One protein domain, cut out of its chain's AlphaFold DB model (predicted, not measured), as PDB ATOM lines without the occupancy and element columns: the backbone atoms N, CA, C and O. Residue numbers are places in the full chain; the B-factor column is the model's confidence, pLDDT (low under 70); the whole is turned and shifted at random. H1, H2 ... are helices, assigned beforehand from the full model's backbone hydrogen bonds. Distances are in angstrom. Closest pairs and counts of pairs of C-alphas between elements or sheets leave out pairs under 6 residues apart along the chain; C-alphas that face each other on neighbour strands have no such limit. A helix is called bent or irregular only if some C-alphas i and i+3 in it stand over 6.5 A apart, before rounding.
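This is residues 241 to 315 of the 316 residues of an uncharacterized protein of Candidatus Atribacteria bacterium (UniProt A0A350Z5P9). A long helix, H3, is bent into a V, with H1 side by side with its arm H3b and H2 with its arm H3a. The 75 printed residues hold three named helices, H1, H2, H3, class all helix. The whole is only just compact, close to loose: radius of gyration of the C-alphas 13.4 A, spans 36 by 28 by 18 A.

Look first at H3, residues 280 to 313, assigned as one helix by its hydrogen bonds but bent: C-alphas 293 and 296 are 8.9 A apart. Arms H3a, residues 280 to 293, itself irregular with C-alphas 282 and 285 8.3 A apart, and H3b, residues 296 to 313, stand at a steep tilt of 53 degrees. H1, residues 249 to 261, touches H3b, opposite ways at a shallow tilt of 4 degrees; their closest C-alphas, Val 250 and Leu 310, are 6.5 A apart. H2, residues 266 to 274, touches H3a as a hairpin, tilt 12 degrees; their closest C-alphas, Lys 267 and Leu 291, are 5.9 A apart. Each O i to N i+4 pair is within hydrogen-bond range in H1, H2 and H3b, and 8 of 10 in H3a.

Find C-alpha 249 at (33.939, 50.344, 18.033), where H1 begins its 18.5 A; H3b runs 26.1 A to C-alpha 313 at (28.592, 41.817, 12.259).

The printed part has no cut, both links are tight, and residues 313 to 315 are under pLDDT 70.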
ATOM      1  N   GLU A 241      46.804  47.397  11.738       83.94
ATOM      2  CA  GLU A 241      47.394  48.675  12.143       83.94
ATOM      3  C   GLU A 241      46.619  49.873  11.593       83.94
ATOM      4  O   GLU A 241      46.376  50.831  12.319       83.94
ATOM      5  N   GLN A 242      46.158  49.820  10.342       84.44
ATOM      6  CA  GLN A 242      45.277  50.865   9.809       84.44
ATOM      7  C   GLN A 242      43.882  50.806  10.433       84.44
ATOM      8  O   GLN A 242      43.315  51.846  10.760       84.44
ATOM      9  N   ARG A 243      43.330  49.603  10.637       86.69
ATOM     10  CA  ARG A 243      42.005  49.409  11.240       86.69
ATOM     11  C   ARG A 243      41.942  49.965  12.660       86.69
ATOM     12  O   ARG A 243      40.920  50.528  13.043       86.69
ATOM     13  N   ARG A 244      43.046  49.845  13.398       89.75
ATOM     14  CA  ARG A 244      43.254  50.366  14.754       89.75
ATOM     15  C   ARG A 244      43.185  51.893  14.829       89.75
ATOM     16  O   ARG A 244      42.865  52.428  15.887       89.75
ATOM     17  N   LEU A 245      43.471  52.601  13.733       89.50
ATOM     18  CA  LEU A 245      43.430  54.069  13.676       89.50
ATOM     19  C   LEU A 245      42.027  54.631  13.425       89.50
ATOM     20  O   LEU A 245      41.828  55.835  13.563       89.50
ATOM     21  N   ILE A 246      41.067  53.789  13.040       91.19
ATOM     22  CA  ILE A 246      39.693  54.229  12.796       91.19
ATOM     23  C   ILE A 246      39.012  54.500  14.143       91.19
ATOM     24  O   ILE A 246      39.172  53.737  15.099       91.19
ATOM     25  N   ASP A 247      38.286  55.612  14.233       90.56
ATOM     26  CA  ASP A 247      37.561  56.013  15.440       90.56
ATOM     27  C   ASP A 247      36.149  55.411  15.455       90.56
ATOM     28  O   ASP A 247      35.149  56.079  15.197       90.56
ATOM     29  N   ASP A 248      36.090  54.097  15.662       89.50
ATOM     30  CA  ASP A 248      34.858  53.325  15.796       89.50
ATOM     31  C   ASP A 248      35.030  52.185  16.813       89.50
ATOM     32  O   ASP A 248      36.104  51.987  17.385       89.50
ATOM     33  N   PHE A 249      33.967  51.406  17.025       89.81
ATOM     34  CA  PHE A 249      33.939  50.344  18.033       89.81
ATOM     35  C   PHE A 249      35.032  49.276  17.844       89.81
ATOM     36  O   PHE A 249      35.604  48.784  18.816       89.81
ATOM     37  N   VAL A 250      35.348  48.907  16.603       88.88
ATOM     38  CA  VAL A 250      36.388  47.906  16.317       88.88
ATOM     39  C   VAL A 250      37.779  48.505  16.522       88.88
ATOM     40  O   VAL A 250      38.668  47.829  17.038       88.88
ATOM     41  N   GLY A 251      37.976  49.775  16.161       90.06
ATOM     42  CA  GLY A 251      39.192  50.517  16.476       90.06
ATOM     43  C   GLY A 251      39.420  50.620  17.985       90.06
ATOM     44  O   GLY A 251      40.526  50.347  18.452       90.06
ATOM     45  N   ASP A 252      38.371  50.922  18.754       91.81
ATOM     46  CA  ASP A 252      38.396  50.927  20.222       91.81
ATOM     47  C   ASP A 252      38.752  49.554  20.797       91.81
ATOM     48  O   ASP A 252      39.596  49.455  21.694       91.81
ATOM     49  N   PHE A 253      38.162  48.480  20.260       93.19
ATOM     50  CA  PHE A 253      38.498  47.111  20.648       93.19
ATOM     51  C   PHE A 253      39.993  46.818  20.442       93.19
ATOM     52  O   PHE A 253      40.668  46.387  21.379       93.19
ATOM     53  N   LEU A 254      40.533  47.109  19.253       91.94
ATOM     54  CA  LEU A 254      41.949  46.891  18.941       91.94
ATOM     55  C   LEU A 254      42.867  47.719  19.858       91.94
ATOM     56  O   LEU A 254      43.827  47.187  20.417       91.94
ATOM     57  N   ARG A 255      42.556  49.001  20.090       93.19
ATOM     58  CA  ARG A 255      43.325  49.851  21.019       93.19
ATOM     59  C   ARG A 255      43.294  49.320  22.455       93.19
ATOM     60  O   ARG A 255      44.330  49.302  23.116       93.19
ATOM     61  N   THR A 256      42.152  48.801  22.908       92.00
ATOM     62  CA  THR A 256      42.013  48.177  24.237       92.00
ATOM     63  C   THR A 256      42.919  46.947  24.385       92.00
ATOM     64  O   THR A 256      43.493  46.712  25.454       92.00
ATOM     65  N   ILE A 257      43.099  46.165  23.314       91.94
ATOM     66  CA  ILE A 257      44.045  45.041  23.299       91.94
ATOM     67  C   ILE A 257      45.489  45.530  23.495       91.94
ATOM     68  O   ILE A 257      46.232  44.915  24.262       91.94
ATOM     69  N   ASP A 258      45.896  46.642  22.876       89.88
ATOM     70  CA  ASP A 258      47.250  47.194  23.052       89.88
ATOM     71  C   ASP A 258      47.501  47.725  24.456       89.88
ATOM     72  O   ASP A 258      48.588  47.538  25.006       89.88
ATOM     73  N   GLU A 259      46.512  48.403  25.033       90.94
ATOM     74  CA  GLU A 259      46.569  48.859  26.420       90.94
ATOM     75  C   GLU A 259      46.727  47.662  27.358       90.94
ATOM     76  O   GLU A 259      47.655  47.628  28.165       90.94
ATOM     77  N   THR A 260      45.920  46.618  27.149       90.75
ATOM     78  CA  THR A 260      46.010  45.361  27.901       90.75
ATOM     79  C   THR A 260      47.386  44.710  27.743       90.75
ATOM     80  O   THR A 260      47.962  44.241  28.722       90.75
ATOM     81  N   ARG A 261      47.958  44.713  26.532       90.12
ATOM     82  CA  ARG A 261      49.290  44.150  26.243       90.12
ATOM     83  C   ARG A 261      50.412  44.863  27.003       90.12
ATOM     84  O   ARG A 261      51.428  44.238  27.298       90.12
ATOM     85  N   LYS A 262      50.248  46.159  27.290       90.81
ATOM     86  CA  LYS A 262      51.228  46.995  28.004       90.81
ATOM     87  C   LYS A 262      51.139  46.868  29.527       90.81
ATOM     88  O   LYS A 262      52.000  47.415  30.217       90.81
ATOM     89  N   GLU A 263      50.138  46.164  30.054       91.19
ATOM     90  CA  GLU A 263      49.986  45.971  31.494       91.19
ATOM     91  C   GLU A 263      51.191  45.218  32.095       91.19
ATOM     92  O   GLU A 263      51.570  44.159  31.582       91.19
ATOM     93  N   PRO A 264      51.775  45.703  33.213       87.75
ATOM     94  CA  PRO A 264      52.946  45.080  33.838       87.75
ATOM     95  C   PRO A 264      52.729  43.619  34.249       87.75
ATOM     96  O   PRO A 264      53.675  42.836  34.291       87.75
ATOM     97  N   ASP A 265      51.482  43.256  34.560       90.75
ATOM     98  CA  ASP A 265      51.059  41.896  34.887       90.75
ATOM     99  C   ASP A 265      49.856  41.501  34.018       90.75
ATOM    100  O   ASP A 265      48.714  41.409  34.479       90.75
ATOM    101  N   LEU A 266      50.132  41.274  32.727       88.19
ATOM    102  CA  LEU A 266      49.145  40.857  31.725       88.19
ATOM    103  C   LEU A 266      48.291  39.673  32.208       88.19
ATOM    104  O   LEU A 266      47.073  39.656  32.030       88.19
ATOM    105  N   LYS A 267      48.917  38.695  32.867       90.31
ATOM    106  CA  LYS A 267      48.239  37.509  33.395       90.31
ATOM    107  C   LYS A 267      47.165  37.886  34.413       90.31
ATOM    108  O   LYS A 267      46.045  37.377  34.345       90.31
ATOM    109  N   LYS A 268      47.497  38.748  35.376       91.00
ATOM    110  CA  LYS A 268      46.543  39.210  36.390       91.00
ATOM    111  C   LYS A 268      45.399  39.995  35.757       91.00
ATOM    112  O   LYS A 268      44.250  39.771  36.139       91.00
ATOM    113  N   THR A 269      45.697  40.850  34.781       90.19
ATOM    114  CA  THR A 269      44.687  41.617  34.038       90.19
ATOM    115  C   THR A 269      43.713  40.690  33.310       90.19
ATOM    116  O   THR A 269      42.505  40.764  33.542       90.19
ATOM    117  N   LEU A 270      44.222  39.743  32.515       89.81
ATOM    118  CA  LEU A 270      43.395  38.766  31.799       89.81
ATOM    119  C   LEU A 270      42.571  37.900  32.759       89.81
ATOM    120  O   LEU A 270      41.371  37.713  32.550       89.81
ATOM    121  N   LYS A 271      43.170  37.429  33.861       90.19
ATOM    122  CA  LYS A 271      42.451  36.657  34.884       90.19
ATOM    123  C   LYS A 271      41.292  37.455  35.485       90.19
ATOM    124  O   LYS A 271      40.201  36.913  35.633       90.19
ATOM    125  N   ALA A 272      41.494  38.735  35.801       90.38
ATOM    126  CA  ALA A 272      40.442  39.583  36.358       90.38
ATOM    127  C   ALA A 272      39.258  39.759  35.392       90.38
ATOM    128  O   ALA A 272      38.109  39.754  35.834       90.38
ATOM    129  N   ILE A 273      39.520  39.860  34.085       87.81
ATOM    130  CA  ILE A 273      38.478  39.925  33.050       87.81
ATOM    131  C   ILE A 273      37.713  38.598  32.982       87.81
ATOM    132  O   ILE A 273      36.485  38.584  33.070       87.81
ATOM    133  N   LEU A 274      38.434  37.478  32.884       87.81
ATOM    134  CA  LEU A 274      37.845  36.148  32.721       87.81
ATOM    135  C   LEU A 274      37.030  35.707  33.945       87.81
ATOM    136  O   LEU A 274      35.955  35.145  33.782       87.81
ATOM    137  N   THR A 275      37.460  36.036  35.170       91.69
ATOM    138  CA  THR A 275      36.724  35.672  36.403       91.69
ATOM    139  C   THR A 275      35.335  36.298  36.527       91.69
ATOM    140  O   THR A 275      34.529  35.833  37.329       91.69
ATOM    141  N   ARG A 276      35.035  37.348  35.750       90.81
ATOM    142  CA  ARG A 276      33.709  37.987  35.734       90.81
ATOM    143  C   ARG A 276      32.705  37.236  34.860       90.81
ATOM    144  O   ARG A 276      31.522  37.563  34.887       90.81
ATOM    145  N   ARG A 277      33.167  36.272  34.061       88.00
ATOM    146  CA  ARG A 277      32.337  35.496  33.141       88.00
ATOM    147  C   ARG A 277      31.734  34.286  33.867       88.00
ATOM    148  O   ARG A 277      32.467  33.596  34.579       88.00
ATOM    149  N   PRO A 278      30.424  34.012  33.728       87.75
ATOM    150  CA  PRO A 278      29.770  32.892  34.413       87.75
ATOM    151  C   PRO A 278      30.386  31.528  34.054       87.75
ATOM    152  O   PRO A 278      30.401  30.619  34.885       87.75
ATOM    153  N   GLU A 279      30.964  31.409  32.860       89.12
ATOM    154  CA  GLU A 279      31.637  30.217  32.345       89.12
ATOM    155  C   GLU A 279      32.952  29.913  33.073       89.12
ATOM    156  O   GLU A 279      33.401  28.766  33.053       89.12
ATOM    157  N   TRP A 280      33.557  30.895  33.760       88.88
ATOM    158  CA  TRP A 280      34.833  30.732  34.466       88.88
ATOM    159  C   TRP A 280      34.826  29.525  35.403       88.88
ATOM    160  O   TRP A 280      35.791  28.769  35.446       88.88
ATOM    161  N   ASN A 281      33.727  29.303  36.125       87.88
ATOM    162  CA  ASN A 281      33.632  28.192  37.070       87.88
ATOM    163  C   ASN A 281      33.711  26.821  36.388       87.88
ATOM    164  O   ASN A 281      34.192  25.870  37.001       87.88
ATOM    165  N   THR A 282      33.291  26.740  35.127       90.25
ATOM    166  CA  THR A 282      33.331  25.522  34.317       90.25
ATOM    167  C   THR A 282      34.727  25.273  33.745       90.25
ATOM    168  O   THR A 282      35.193  24.140  33.766       90.25
ATOM    169  N   ILE A 283      35.418  26.324  33.285       88.81
ATOM    170  CA  ILE A 283      36.674  26.206  32.515       88.81
ATOM    171  C   ILE A 283      37.935  26.667  33.270       88.81
ATOM    172  O   ILE A 283      39.021  26.727  32.692       88.81
ATOM    173  N   ARG A 284      37.828  27.008  34.566       89.94
ATOM    174  CA  ARG A 284      38.916  27.641  35.346       89.94
ATOM    175  C   ARG A 284      40.251  26.911  35.257       89.94
ATOM    176  O   ARG A 284      41.280  27.564  35.171       89.94
ATOM    177  N   HIS A 285      40.251  25.580  35.309       86.88
ATOM    178  CA  HIS A 285      41.486  24.800  35.392       86.88
ATOM    179  C   HIS A 285      42.291  24.880  34.092       86.88
ATOM    180  O   HIS A 285      43.504  25.080  34.131       86.88
ATOM    181  N   GLU A 286      41.608  24.791  32.953       85.88
ATOM    182  CA  GLU A 286      42.209  24.911  31.624       85.88
ATOM    183  C   GLU A 286      42.661  26.352  31.369       85.88
ATOM    184  O   GLU A 286      43.802  26.591  30.971       85.88
ATOM    185  N   MET A 287      41.814  27.329  31.706       85.25
ATOM    186  CA  MET A 287      42.140  28.747  31.541       85.25
ATOM    187  C   MET A 287      43.309  29.194  32.422       85.25
ATOM    188  O   MET A 287      44.165  29.953  31.971       85.25
ATOM    189  N   GLU A 288      43.411  28.709  33.662       87.44
ATOM    190  CA  GLU A 288      44.566  28.993  34.521       87.44
ATOM    191  C   GLU A 288      45.865  28.416  33.943       87.44
ATOM    192  O   GLU A 288      46.899  29.083  34.006       87.44
ATOM    193  N   ALA A 289      45.823  27.226  33.337       86.62
ATOM    194  CA  ALA A 289      46.984  26.637  32.673       86.62
ATOM    195  C   ALA A 289      47.431  27.458  31.448       86.62
ATOM    196  O   ALA A 289      48.624  27.732  31.304       86.62
ATOM    197  N   ILE A 290      46.490  27.912  30.613       83.81
ATOM    198  CA  ILE A 290      46.780  28.763  29.446       83.81
ATOM    199  C   ILE A 290      47.386  30.099  29.893       83.81
ATOM    200  O   ILE A 290      48.436  30.500  29.394       83.81
ATOM    201  N   LEU A 291      46.783  30.762  30.886       86.06
ATOM    202  CA  LEU A 291      47.276  32.037  31.415       86.06
ATOM    203  C   LEU A 291      48.685  31.924  32.012       86.06
ATOM    204  O   LEU A 291      49.490  32.845  31.872       86.06
ATOM    205  N   ASN A 292      49.002  30.811  32.679       83.81
ATOM    206  CA  ASN A 292      50.323  30.588  33.272       83.81
ATOM    207  C   ASN A 292      51.436  30.471  32.226       83.81
ATOM    208  O   ASN A 292      52.553  30.896  32.505       83.81
ATOM    209  N   ASN A 293      51.131  29.899  31.062       80.62
ATOM    210  CA  ASN A 293      52.146  29.522  30.085       80.62
ATOM    211  C   ASN A 293      52.201  30.482  28.886       80.62
ATOM    212  O   ASN A 293      53.291  30.780  28.414       80.62
ATOM    213  N   ASN A 294      51.055  31.009  28.433       84.31
ATOM    214  CA  ASN A 294      50.908  31.604  27.097       84.31
ATOM    215  C   ASN A 294      50.040  32.884  27.074       84.31
ATOM    216  O   ASN A 294      49.330  33.136  26.103       84.31
ATOM    217  N   SER A 295      50.075  33.726  28.118       84.12
ATOM    218  CA  SER A 295      49.230  34.944  28.198       84.12
ATOM    219  C   SER A 295      49.337  35.877  26.973       84.12
ATOM    220  O   SER A 295      48.342  36.467  26.561       84.12
ATOM    221  N   LEU A 296      50.529  36.009  26.378       84.81
ATOM    222  CA  LEU A 296      50.740  36.836  25.181       84.81
ATOM    223  C   LEU A 296      50.109  36.236  23.924       84.81
ATOM    224  O   LEU A 296      49.581  36.981  23.101       84.81
ATOM    225  N   ASP A 297      50.176  34.917  23.760       81.69
ATOM    226  CA  ASP A 297      49.604  34.252  22.590       81.69
ATOM    227  C   ASP A 297      48.080  34.198  22.690       81.69
ATOM    228  O   ASP A 297      47.412  34.520  21.712       81.69
ATOM    229  N   LEU A 298      47.534  33.981  23.892       84.94
ATOM    230  CA  LEU A 298      46.097  34.115  24.150       84.94
ATOM    231  C   LEU A 298      45.573  35.504  23.744       84.94
ATOM    232  O   LEU A 298      44.505  35.620  23.142       84.94
ATOM    233  N   LEU A 299      46.325  36.568  24.047       87.81
ATOM    234  CA  LEU A 299      45.938  37.928  23.673       87.81
ATOM    235  C   LEU A 299      45.989  38.149  22.151       87.81
ATOM    236  O   LEU A 299      45.093  38.792  21.613       87.81
ATOM    237  N   LYS A 300      46.990  37.600  21.447       84.56
ATOM    238  CA  LYS A 300      47.056  37.661  19.972       84.56
ATOM    239  C   LYS A 300      45.898  36.907  19.317       84.56
ATOM    240  O   LYS A 300      45.312  37.405  18.364       84.56
ATOM    241  N   GLU A 301      45.564  35.722  19.823       83.75
ATOM    242  CA  GLU A 301      44.415  34.953  19.334       83.75
ATOM    243  C   GLU A 301      43.103  35.706  19.578       83.75
ATOM    244  O   GLU A 301      42.259  35.771  18.688       83.75
ATOM    245  N   THR A 302      42.967  36.355  20.742       87.44
ATOM    246  CA  THR A 302      41.806  37.198  21.074       87.44
ATOM    247  C   THR A 302      41.680  38.402  20.138       87.44
ATOM    248  O   THR A 302      40.574  38.732  19.722       87.44
ATOM    249  N   GLU A 303      42.794  39.057  19.796       89.25
ATOM    250  CA  GLU A 303      42.827  40.186  18.858       89.25
ATOM    251  C   GLU A 303      42.286  39.788  17.483       89.25
ATOM    252  O   GLU A 303      41.400  40.454  16.951       89.25
ATOM    253  N   LEU A 304      42.786  38.674  16.942       84.06
ATOM    254  CA  LEU A 304      42.360  38.153  15.646       84.06
ATOM    255  C   LEU A 304      40.895  37.713  15.682       84.06
ATOM    256  O   LEU A 304      40.109  38.165  14.857       84.06
ATOM    257  N   PHE A 305      40.515  36.894  16.664       84.75
ATOM    258  CA  PHE A 305      39.150  36.388  16.786       84.75
ATOM    259  C   PHE A 305      38.128  37.519  16.981       84.75
ATOM    260  O   PHE A 305      37.106  37.562  16.304       84.75
ATOM    261  N   GLY A 306      38.412  38.472  17.873       87.31
ATOM    262  CA  GLY A 306      37.519  39.603  18.121       87.31
ATOM    263  C   GLY A 306      37.387  40.526  16.911       87.31
ATOM    264  O   GLY A 306      36.279  40.951  16.595       87.31
ATOM    265  N   LEU A 307      38.482  40.787  16.188       86.19
ATOM    266  CA  LEU A 307      38.433  41.546  14.938       86.19
ATOM    267  C   LEU A 307      37.519  40.866  13.908       86.19
ATOM    268  O   LEU A 307      36.705  41.534  13.274       86.19
ATOM    269  N   GLU A 308      37.628  39.546  13.757       80.00
ATOM    270  CA  GLU A 308      36.800  38.771  12.828       80.00
ATOM    271  C   GLU A 308      35.312  38.835  13.178       80.00
ATOM    272  O   GLU A 308      34.490  39.155  12.315       80.00
ATOM    273  N   GLU A 309      34.965  38.585  14.442       83.94
ATOM    274  CA  GLU A 309      33.577  38.606  14.909       83.94
ATOM    275  C   GLU A 309      32.942  39.983  14.714       83.94
ATOM    276  O   GLU A 309      31.821  40.095  14.212       83.94
ATOM    277  N   LEU A 310      33.663  41.054  15.045       85.31
ATOM    278  CA  LEU A 310      33.130  42.406  14.916       85.31
ATOM    279  C   LEU A 310      32.934  42.818  13.454       85.31
ATOM    280  O   LEU A 310      31.875  43.334  13.108       85.31
ATOM    281  N   LEU A 311      33.892  42.512  12.575       80.00
ATOM    282  CA  LEU A 311      33.767  42.810  11.145       80.00
ATOM    283  C   LEU A 311      32.699  41.958  10.447       80.00
ATOM    284  O   LEU A 311      32.098  42.400   9.467       80.00
ATOM    285  N   SER A 312      32.444  40.738  10.927       72.75
ATOM    286  CA  SER A 312      31.367  39.898  10.395       72.75
ATOM    287  C   SER A 312      29.974  40.470  10.694       72.75
ATOM    288  O   SER A 312      29.060  40.310   9.885       72.75
ATOM    289  N   ASN A 313      29.838  41.199  11.808       64.25
ATOM    290  CA  ASN A 313      28.592  41.817  12.259       64.25
ATOM    291  C   ASN A 313      28.337  43.216  11.661       64.25
ATOM    292  O   ASN A 313      27.199  43.676  11.689       64.25
ATOM    293  N   GLU A 314      29.341  43.874  11.069       61.62
ATOM    294  CA  GLU A 314      29.186  45.153  10.343       61.62
ATOM    295  C   GLU A 314      28.547  44.995   8.944       61.62
ATOM    296  O   GLU A 314      28.201  45.987   8.306       61.62
ATOM    297  N   LYS A 315      28.373  43.765   8.436       50.44
ATOM    298  CA  LYS A 315      27.854  43.486   7.079       50.44
ATOM    299  C   LYS A 315      26.317  43.533   6.927       50.44
ATOM    300  O   LYS A 315      25.810  42.964   5.959       50.44
TER     301      LYS A 315